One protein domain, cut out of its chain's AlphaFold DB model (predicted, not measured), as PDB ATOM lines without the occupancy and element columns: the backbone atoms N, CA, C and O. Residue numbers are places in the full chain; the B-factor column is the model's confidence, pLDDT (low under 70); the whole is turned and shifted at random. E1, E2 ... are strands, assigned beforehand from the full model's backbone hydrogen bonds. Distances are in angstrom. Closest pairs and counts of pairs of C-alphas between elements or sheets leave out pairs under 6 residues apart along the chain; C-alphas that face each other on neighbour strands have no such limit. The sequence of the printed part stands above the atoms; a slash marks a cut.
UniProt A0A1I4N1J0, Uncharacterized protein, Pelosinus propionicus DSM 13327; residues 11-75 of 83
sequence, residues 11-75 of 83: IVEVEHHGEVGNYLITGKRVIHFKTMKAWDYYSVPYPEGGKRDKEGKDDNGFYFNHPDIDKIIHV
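This is residues 11 to 75 of the 83 residues of an uncharacterized protein of Pelosinus propionicus DSM 13327 (UniProt A0A1I4N1J0). One strongly twisted, curled sheet of five strands wraps into a half-open barrel, with the long strand E2 bending sharply so that it pairs first with E1 and then with E3. The tip of the E2 and E3 hairpin and the long loop of residues 46 to 61 reach away from this body in opposite directions and make its length. The printed part has 65 residues, with no named helix and five named strands, E1 to E5 along the chain; the sheet's order is E4, E3, E2, E1, E5, all antiparallel, and the class is all strand. The whole is only just compact, close to loose, with a radius of gyration of the C-alphas of 12.6 A and spans of 39 by 28 by 23 A.

Begin at E1, residues 11 to 16, and go through a tight link into E2, residues 19 to 32; the two form a hairpin, with N 14 and O 21 3.1 A apart, within hydrogen-bond range. E2 bends by 90 degrees at residue 22. Past the bend look for E3, residues 37 to 45, which forms the next hairpin with E2: N 29 and O 40 are 2.7 A apart. E4, residues 62 to 65, is antiparallel to E3 at 138 degrees, and N 41 and O 64 are 2.8 A apart. E1, E2, E3 and E4 make a meander, each strand the antiparallel neighbour of the one before. On the other side of E1 from E2 find E5, residues 69 to 74, antiparallel to E1 at 154 degrees, with N 13 and O 71 2.8 A apart. The edge strands E4 and E5 meet only through their link, while E3 is apart from both E1 and E5.

Find C-alpha 11 at (103.970, 110.666, 130.734), where E1 begins; it runs 14.5 A to His 16. E2, the longest strand, spans 28.7 A from Glu 19 to His 32, whose C-alpha is at (91.846, 91.097, 130.230). E3 runs 24.3 A from Lys 37 to Pro 45, and E4 10.5 A from Phe 62 to Asn 65. E5 runs 12.3 A from Ile 69 to C-alpha 74 at (101.584, 113.485, 133.877).

The two C-alphas farthest apart, those of Lys 34 and Lys 54, are 38.9 A apart, whereas the first and last printed C-alphas are 6.7 A apart. The link from E3 to E4, 16 residues, is long; the others are tight. The printed part has no cut. Its mean pLDDT is 84.0, and residues 30 to 38 are under 70.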
ATOM      1  N   ILE A  11     102.518 110.842 130.587       94.38
ATOM      2  CA  ILE A  11     103.970 110.666 130.734       94.38
ATOM      3  C   ILE A  11     104.227 109.895 132.026       94.38
ATOM      4  O   ILE A  11     103.670 110.239 133.077       94.38
ATOM      5  N   VAL A  12     105.063 108.867 131.943       94.12
ATOM      6  CA  VAL A  12     105.421 107.989 133.062       94.12
ATOM      7  C   VAL A  12     106.926 107.739 133.106       94.12
ATOM      8  O   VAL A  12     107.605 107.829 132.086       94.12
ATOM      9  N   GLU A  13     107.418 107.441 134.300       95.69
ATOM     10  CA  GLU A  13     108.785 107.026 134.608       95.69
ATOM     11  C   GLU A  13     108.790 105.492 134.707       95.69
ATOM     12  O   GLU A  13     107.927 104.930 135.394       95.69
ATOM     13  N   VAL A  14     109.676 104.835 133.956       93.44
ATOM     14  CA  VAL A  14     109.759 103.367 133.810       93.44
ATOM     15  C   VAL A  14     111.225 102.965 133.639       93.44
ATOM     16  O   VAL A  14     111.950 103.618 132.883       93.44
ATOM     17  N   GLU A  15     111.654 101.872 134.267       91.81
ATOM     18  CA  GLU A  15     112.934 101.226 133.954       91.81
ATOM     19  C   GLU A  15     112.872 100.455 132.620       91.81
ATOM     20  O   GLU A  15     112.079  99.527 132.438       91.81
ATOM     21  N   HIS A  16     113.745 100.804 131.673       85.62
ATOM     22  CA  HIS A  16     113.907 100.098 130.406       85.62
ATOM     23  C   HIS A  16     115.391  99.810 130.148       85.62
ATOM     24  O   HIS A  16     116.228 100.705 130.185       85.62
ATOM     25  N   HIS A  17     115.737  98.540 129.910       85.00
ATOM     26  CA  HIS A  17     117.126  98.076 129.744       85.00
ATOM     27  C   HIS A  17     118.098  98.444 130.891       85.00
ATOM     28  O   HIS A  17     119.308  98.482 130.680       85.00
ATOM     29  N   GLY A  18     117.593  98.645 132.115       85.75
ATOM     30  CA  GLY A  18     118.395  99.044 133.280       85.75
ATOM     31  C   GLY A  18     118.562 100.558 133.447       85.75
ATOM     32  O   GLY A  18     119.264 100.990 134.358       85.75
ATOM     33  N   GLU A  19     117.925 101.367 132.595       87.50
ATOM     34  CA  GLU A  19     117.886 102.825 132.714       87.50
ATOM     35  C   GLU A  19     116.457 103.295 133.016       87.50
ATOM     36  O   GLU A  19     115.508 102.954 132.309       87.50
ATOM     37  N   VAL A  20     116.290 104.093 134.073       91.94
ATOM     38  CA  VAL A  20     115.008 104.727 134.408       91.94
ATOM     39  C   VAL A  20     114.826 105.965 133.533       91.94
ATOM     40  O   VAL A  20     115.634 106.896 133.590       91.94
ATOM     41  N   GLY A  21     113.767 105.980 132.724       93.19
ATOM     42  CA  GLY A  21     113.512 107.024 131.732       93.19
ATOM     43  C   GLY A  21     112.077 107.548 131.746       93.19
ATOM     44  O   GLY A  21     111.160 106.905 132.255       93.19
ATOM     45  N   ASN A  22     111.880 108.732 131.159       95.00
ATOM     46  CA  ASN A  22     110.555 109.311 130.942       95.00
ATOM     47  C   ASN A  22     110.011 108.895 129.575       95.00
ATOM     48  O   ASN A  22     110.637 109.143 128.542       95.00
ATOM     49  N   TYR A  23     108.807 108.329 129.565       94.81
ATOM     50  CA  TYR A  23     108.183 107.784 128.367       94.81
ATOM     51  C   TYR A  23     106.756 108.302 128.189       94.81
ATOM     52  O   TYR A  23     105.959 108.378 129.129       94.81
ATOM     53  N   LEU A  24     106.429 108.666 126.949       93.62
ATOM     54  CA  LEU A  24     105.099 109.086 126.528       93.62
ATOM     55  C   LEU A  24     104.297 107.860 126.089       93.62
ATOM     56  O   LEU A  24     104.662 107.201 125.114       93.62
ATOM     57  N   ILE A  25     103.169 107.611 126.751       93.06
ATOM     58  CA  ILE A  25     102.231 106.549 126.378       93.06
ATOM     59  C   ILE A  25     101.519 106.956 125.084       93.06
ATOM     60  O   ILE A  25     100.648 107.831 125.095       93.06
ATOM     61  N   THR A  26     101.869 106.313 123.973       91.06
ATOM     62  CA  THR A  26     101.292 106.556 122.637       91.06
ATOM     63  C   THR A  26     100.256 105.505 122.253       91.06
ATOM     64  O   THR A  26      99.315 105.806 121.521       91.06
ATOM     65  N   GLY A  27     100.366 104.295 122.803       88.25
ATOM     66  CA  GLY A  27      99.378 103.231 122.673       88.25
ATOM     67  C   GLY A  27      99.119 102.534 124.005       88.25
ATOM     68  O   GLY A  27      99.931 102.568 124.926       88.25
ATOM     69  N   LYS A  28      97.973 101.861 124.112       85.50
ATOM     70  CA  LYS A  28      97.698 100.936 125.216       85.50
ATOM     71  C   LYS A  28      97.111  99.643 124.672       85.50
ATOM     72  O   LYS A  28      96.102  99.660 123.967       85.50
ATOM     73  N   ARG A  29      97.740  98.525 125.011       75.88
ATOM     74  CA  ARG A  29      97.279  97.175 124.722       75.88
ATOM     75  C   ARG A  29      96.569  96.647 125.959       75.88
ATOM     76  O   ARG A  29      97.179  96.215 126.928       75.88
ATOM     77  N   VAL A  30      95.244  96.728 125.919       67.00
ATOM     78  CA  VAL A  30      94.374  96.361 127.037       67.00
ATOM     79  C   VAL A  30      93.480  95.217 126.602       67.00
ATOM     80  O   VAL A  30      92.525  95.428 125.860       67.00
ATOM     81  N   ILE A  31      93.745  94.011 127.090       64.50
ATOM     82  CA  ILE A  31      92.837  92.874 126.908       64.50
ATOM     83  C   ILE A  31      92.949  92.020 128.160       64.50
ATOM     84  O   ILE A  31      93.914  91.293 128.206       64.50
ATOM     85  N   HIS A  32      92.017  92.083 129.132       48.12
ATOM     86  CA  HIS A  32      91.846  91.097 130.230       48.12
ATOM     87  C   HIS A  32      90.749  90.109 129.790       48.12
ATOM     88  O   HIS A  32      89.594  90.298 130.163       48.12
ATOM     89  N   PHE A  33      91.071  89.076 128.995       46.06
ATOM     90  CA  PHE A  33      90.077  88.093 128.500       46.06
ATOM     91  C   PHE A  33      90.609  86.629 128.507       46.06
ATOM     92  O   PHE A  33      91.383  86.289 127.626       46.06
ATOM     93  N   LYS A  34      90.322  85.675 129.422       40.88
ATOM     94  CA  LYS A  34      89.481  85.565 130.647       40.88
ATOM     95  C   LYS A  34      88.689  86.811 131.033       40.88
ATOM     96  O   LYS A  34      87.522  86.871 130.692       40.88
ATOM     97  N   THR A  35      89.226  87.885 131.612       50.88
ATOM     98  CA  THR A  35      90.339  88.155 132.551       50.88
ATOM     99  C   THR A  35      91.792  87.608 132.351       50.88
ATOM    100  O   THR A  35      92.456  87.293 133.330       50.88
ATOM    101  N   MET A  36      92.344  87.500 131.132       48.44
ATOM    102  CA  MET A  36      93.798  87.294 130.865       48.44
ATOM    103  C   MET A  36      94.438  88.611 130.396       48.44
ATOM    104  O   MET A  36      94.153  88.942 129.256       48.44
ATOM    105  N   LYS A  37      95.181  89.394 131.218       50.66
ATOM    106  CA  LYS A  37      95.496  90.819 130.910       50.66
ATOM    107  C   LYS A  37      96.838  91.009 130.234       50.66
ATOM    108  O   LYS A  37      97.857  90.893 130.893       50.66
ATOM    109  N   ALA A  38      96.775  91.426 128.971       63.44
ATOM    110  CA  ALA A  38      97.648  92.484 128.490       63.44
ATOM    111  C   ALA A  38      97.188  93.797 129.141       63.44
ATOM    112  O   ALA A  38      96.000  94.149 129.073       63.44
ATOM    113  N   TRP A  39      98.115  94.463 129.812       73.19
ATOM    114  CA  TRP A  39      97.982  95.750 130.498       73.19
ATOM    115  C   TRP A  39      99.194  96.611 130.148       73.19
ATOM    116  O   TRP A  39      99.822  97.256 130.991       73.19
ATOM    117  N   ASP A  40      99.519  96.548 128.863       84.44
ATOM    118  CA  ASP A  40     100.800  96.941 128.325       84.44
ATOM    119  C   ASP A  40     100.624  98.320 127.698       84.44
ATOM    120  O   ASP A  40      99.690  98.557 126.926       84.44
ATOM    121  N   TYR A  41     101.514  99.246 128.005       88.94
ATOM    122  CA  TYR A  41     101.564 100.535 127.338       88.94
ATOM    123  C   TYR A  41     102.627 100.467 126.260       88.94
ATOM    124  O   TYR A  41     103.760 100.076 126.531       88.94
ATOM    125  N   TYR A  42     102.255 100.852 125.041       91.94
ATOM    126  CA  TYR A  42     103.239 101.158 124.018       91.94
ATOM    127  C   TYR A  42     103.663 102.606 124.206       91.94
ATOM    128  O   TYR A  42     102.812 103.504 124.206       91.94
ATOM    129  N   SER A  43     104.958 102.821 124.388       92.44
ATOM    130  CA  SER A  43     105.489 104.140 124.700       92.44
ATOM    131  C   SER A  43     106.782 104.419 123.957       92.44
ATOM    132  O   SER A  43     107.489 103.511 123.520       92.44
ATOM    133  N   VAL A  44     107.078 105.707 123.827       94.19
ATOM    134  CA  VAL A  44     108.275 106.242 123.173       94.19
ATOM    135  C   VAL A  44     108.993 107.201 124.130       94.19
ATOM    136  O   VAL A  44     108.325 107.771 125.000       94.19
ATOM    137  N   PRO A  45     110.317 107.400 124.001       93.19
ATOM    138  CA  PRO A  45     111.064 108.377 124.793       93.19
ATOM    139  C   PRO A  45     110.416 109.765 124.769       93.19
ATOM    140  O   PRO A  45     109.931 110.215 123.726       93.19
ATOM    141  N   TYR A  46     110.372 110.429 125.924       91.56
ATOM    142  CA  TYR A  46     109.893 111.800 126.054       91.56
ATOM    143  C   TYR A  46     111.044 112.716 126.503       91.56
ATOM    144  O   TYR A  46     111.624 112.459 127.561       91.56
ATOM    145  N   PRO A  47     111.310 113.834 125.795       92.25
ATOM    146  CA  PRO A  47     110.453 114.487 124.795       92.25
ATOM    147  C   PRO A  47     110.679 114.083 123.322       92.25
ATOM    148  O   PRO A  47     110.050 114.674 122.446       92.25
ATOM    149  N   GLU A  48     111.558 113.126 123.017       91.12
ATOM    150  CA  GLU A  48     112.035 112.846 121.648       91.12
ATOM    151  C   GLU A  48     110.950 112.317 120.700       91.12
ATOM    152  O   GLU A  48     111.007 112.569 119.494       91.12
ATOM    153  N   GLY A  49     109.974 111.576 121.227       88.31
ATOM    154  CA  GLY A  49     108.905 110.957 120.455       88.31
ATOM    155  C   GLY A  49     109.322 109.692 119.696       88.31
ATOM    156  O   GLY A  49     110.414 109.140 119.861       88.31
ATOM    157  N   GLY A  50     108.400 109.200 118.864       87.06
ATOM    158  CA  GLY A  50     108.603 108.003 118.050       87.06
ATOM    159  C   GLY A  50     109.482 108.273 116.831       87.06
ATOM    160  O   GLY A  50     109.224 109.199 116.060       87.06
ATOM    161  N   LYS A  51     110.496 107.433 116.639       88.12
ATOM    162  CA  LYS A  51     111.368 107.386 115.463       88.12
ATOM    163  C   LYS A  51     110.994 106.185 114.607       88.12
ATOM    164  O   LYS A  51     110.580 105.150 115.128       88.12
ATOM    165  N   ARG A  52     111.169 106.327 113.294       87.00
ATOM    166  CA  ARG A  52     111.000 105.242 112.330       87.00
ATOM    167  C   ARG A  52     112.272 105.010 111.542       87.00
ATOM    168  O   ARG A  52     112.979 105.967 111.219       87.00
ATOM    169  N   ASP A  53     112.523 103.750 111.221       87.06
ATOM    170  CA  ASP A  53     113.610 103.348 110.340       87.06
ATOM    171  C   ASP A  53     113.313 103.700 108.866       87.06
ATOM    172  O   ASP A  53     112.278 104.276 108.512       87.06
ATOM    173  N   LYS A  54     114.243 103.345 107.973       85.38
ATOM    174  CA  LYS A  54     114.108 103.583 106.524       85.38
ATOM    175  C   LYS A  54     113.022 102.728 105.855       85.38
ATOM    176  O   LYS A  54     112.652 103.026 104.722       85.38
ATOM    177  N   GLU A  55     112.537 101.686 106.524       84.69
ATOM    178  CA  GLU A  55     111.456 100.809 106.065       84.69
ATOM    179  C   GLU A  55     110.087 101.238 106.635       84.69
ATOM    180  O   GLU A  55     109.055 100.683 106.258       84.69
ATOM    181  N   GLY A  56     110.063 102.250 107.511       79.75
ATOM    182  CA  GLY A  56     108.866 102.790 108.151       79.75
ATOM    183  C   GLY A  56     108.433 102.056 109.424       79.75
ATOM    184  O   GLY A  56     107.327 102.318 109.903       79.75
ATOM    185  N   LYS A  57     109.264 101.161 109.971       79.12
ATOM    186  CA  LYS A  57     109.021 100.465 111.246       79.12
ATOM    187  C   LYS A  57     109.415 101.358 112.416       79.12
ATOM    188  O   LYS A  57     110.330 102.167 112.288       79.12
ATOM    189  N   ASP A  58     108.743 101.207 113.552       80.69
ATOM    190  CA  ASP A  58     109.069 101.974 114.755       80.69
ATOM    191  C   ASP A  58     110.386 101.460 115.378       80.69
ATOM    192  O   ASP A  58     110.549 100.263 115.610       80.69
ATOM    193  N   ASP A  59     111.328 102.377 115.615       85.69
ATOM    194  CA  ASP A  59     112.752 102.101 115.897       85.69
ATOM    195  C   ASP A  59     113.112 102.236 117.392       85.69
ATOM    196  O   ASP A  59     114.063 101.630 117.874       85.69
ATOM    197  N   ASN A  60     112.338 103.021 118.152       88.44
ATOM    198  CA  ASN A  60     112.658 103.388 119.540       88.44
ATOM    199  C   ASN A  60     111.490 103.267 120.536       88.44
ATOM    200  O   ASN A  60     111.604 103.759 121.659       88.44
ATOM    201  N   GLY A  61     110.356 102.690 120.135       90.19
ATOM    202  CA  GLY A  61     109.206 102.490 121.017       90.19
ATOM    203  C   GLY A  61     109.086 101.044 121.488       90.19
ATOM    204  O   GLY A  61     109.336 100.114 120.723       90.19
ATOM    205  N   PHE A  62     108.660 100.850 122.734       92.00
ATOM    206  CA  PHE A  62     108.595  99.539 123.390       92.00
ATOM    207  C   PHE A  62     107.294  99.355 124.179       92.00
ATOM    208  O   PHE A  62     106.510 100.288 124.357       92.00
ATOM    209  N   TYR A  63     107.067  98.121 124.635       90.88
ATOM    210  CA  TYR A  63     105.948  97.746 125.496       90.88
ATOM    211  C   TYR A  63     106.439  97.488 126.926       90.88
ATOM    212  O   TYR A  63     107.421  96.770 127.105       90.88
ATOM    213  N   PHE A  64     105.725  98.012 127.921       89.50
ATOM    214  CA  PHE A  64     105.899  97.695 129.348       89.50
ATOM    215  C   PHE A  64     104.536  97.517 130.028       89.50
ATOM    216  O   PHE A  64     103.532  98.045 129.546       89.50
ATOM    217  N   ASN A  65     104.474  96.795 131.144       87.38
ATOM    218  CA  ASN A  65     103.235  96.519 131.871       87.38
ATOM    219  C   ASN A  65     102.918  97.628 132.883       87.38
ATOM    220  O   ASN A  65     103.805  98.277 133.420       87.38
ATOM    221  N   HIS A  66     101.644  97.810 133.234       85.88
ATOM    222  CA  HIS A  66     101.252  98.785 134.260       85.88
ATOM    223  C   HIS A  66     101.985  98.688 135.621       85.88
ATOM    224  O   HIS A  66     102.213  99.747 136.203       85.88
ATOM    225  N   PRO A  67     102.354  97.496 136.145       85.50
ATOM    226  CA  PRO A  67     103.159  97.380 137.364       85.50
ATOM    227  C   PRO A  67     104.618  97.830 137.218       85.50
ATOM    228  O   PRO A  67     105.251  98.081 138.235       85.50
ATOM    229  N   ASP A  68     105.129  97.956 135.989       88.25
ATOM    230  CA  ASP A  68     106.507  98.370 135.687       88.25
ATOM    231  C   ASP A  68     106.661  99.911 135.730       88.25
ATOM    232  O   ASP A  68     107.685 100.458 135.334       88.25
ATOM    233  N   ILE A  69     105.618 100.634 136.159       89.88
ATOM    234  CA  ILE A  69     105.609 102.096 136.269       89.88
ATOM    235  C   ILE A  69     106.074 102.508 137.661       89.88
ATOM    236  O   ILE A  69     105.308 102.421 138.625       89.88
ATOM    237  N   ASP A  70     107.282 103.059 137.738       92.56
ATOM    238  CA  ASP A  70     107.839 103.631 138.963       92.56
ATOM    239  C   ASP A  70     107.047 104.864 139.411       92.56
ATOM    240  O   ASP A  70     106.747 105.052 140.596       92.56
ATOM    241  N   LYS A  71     106.676 105.727 138.453       92.69
ATOM    242  CA  LYS A  71     106.022 107.006 138.753       92.69
ATOM    243  C   LYS A  71     105.199 107.546 137.593       92.69
ATOM    244  O   LYS A  71     105.591 107.517 136.433       92.69
ATOM    245  N   ILE A  72     104.055 108.143 137.917       92.38
ATOM    246  CA  ILE A  72     103.231 108.862 136.943       92.38
ATOM    247  C   ILE A  72     103.600 110.349 136.994       92.38
ATOM    248  O   ILE A  72     103.334 111.022 137.989       92.38
ATOM    249  N   ILE A  73     104.201 110.860 135.919       93.00
ATOM    250  CA  ILE A  73     104.665 112.254 135.808       93.00
ATOM    251  C   ILE A  73     103.526 113.176 135.363       93.00
ATOM    252  O   ILE A  73     103.337 114.262 135.912       93.00
ATOM    253  N   HIS A  74     102.731 112.738 134.385       91.81
ATOM    254  CA  HIS A  74     101.584 113.485 133.877       91.81
ATOM    255  C   HIS A  74     100.452 112.541 133.479       91.81
ATOM    256  O   HIS A  74     100.674 111.613 132.709       91.81
ATOM    257  N   VAL A  75      99.221 112.818 133.926       89.00
ATOM    258  CA  VAL A  75      98.013 112.115 133.464       89.00
ATOM    259  C   VAL A  75      97.247 112.992 132.481       89.00
ATOM    260  O   VAL A  75      96.677 114.016 132.870       89.00
TER     261      VAL A  75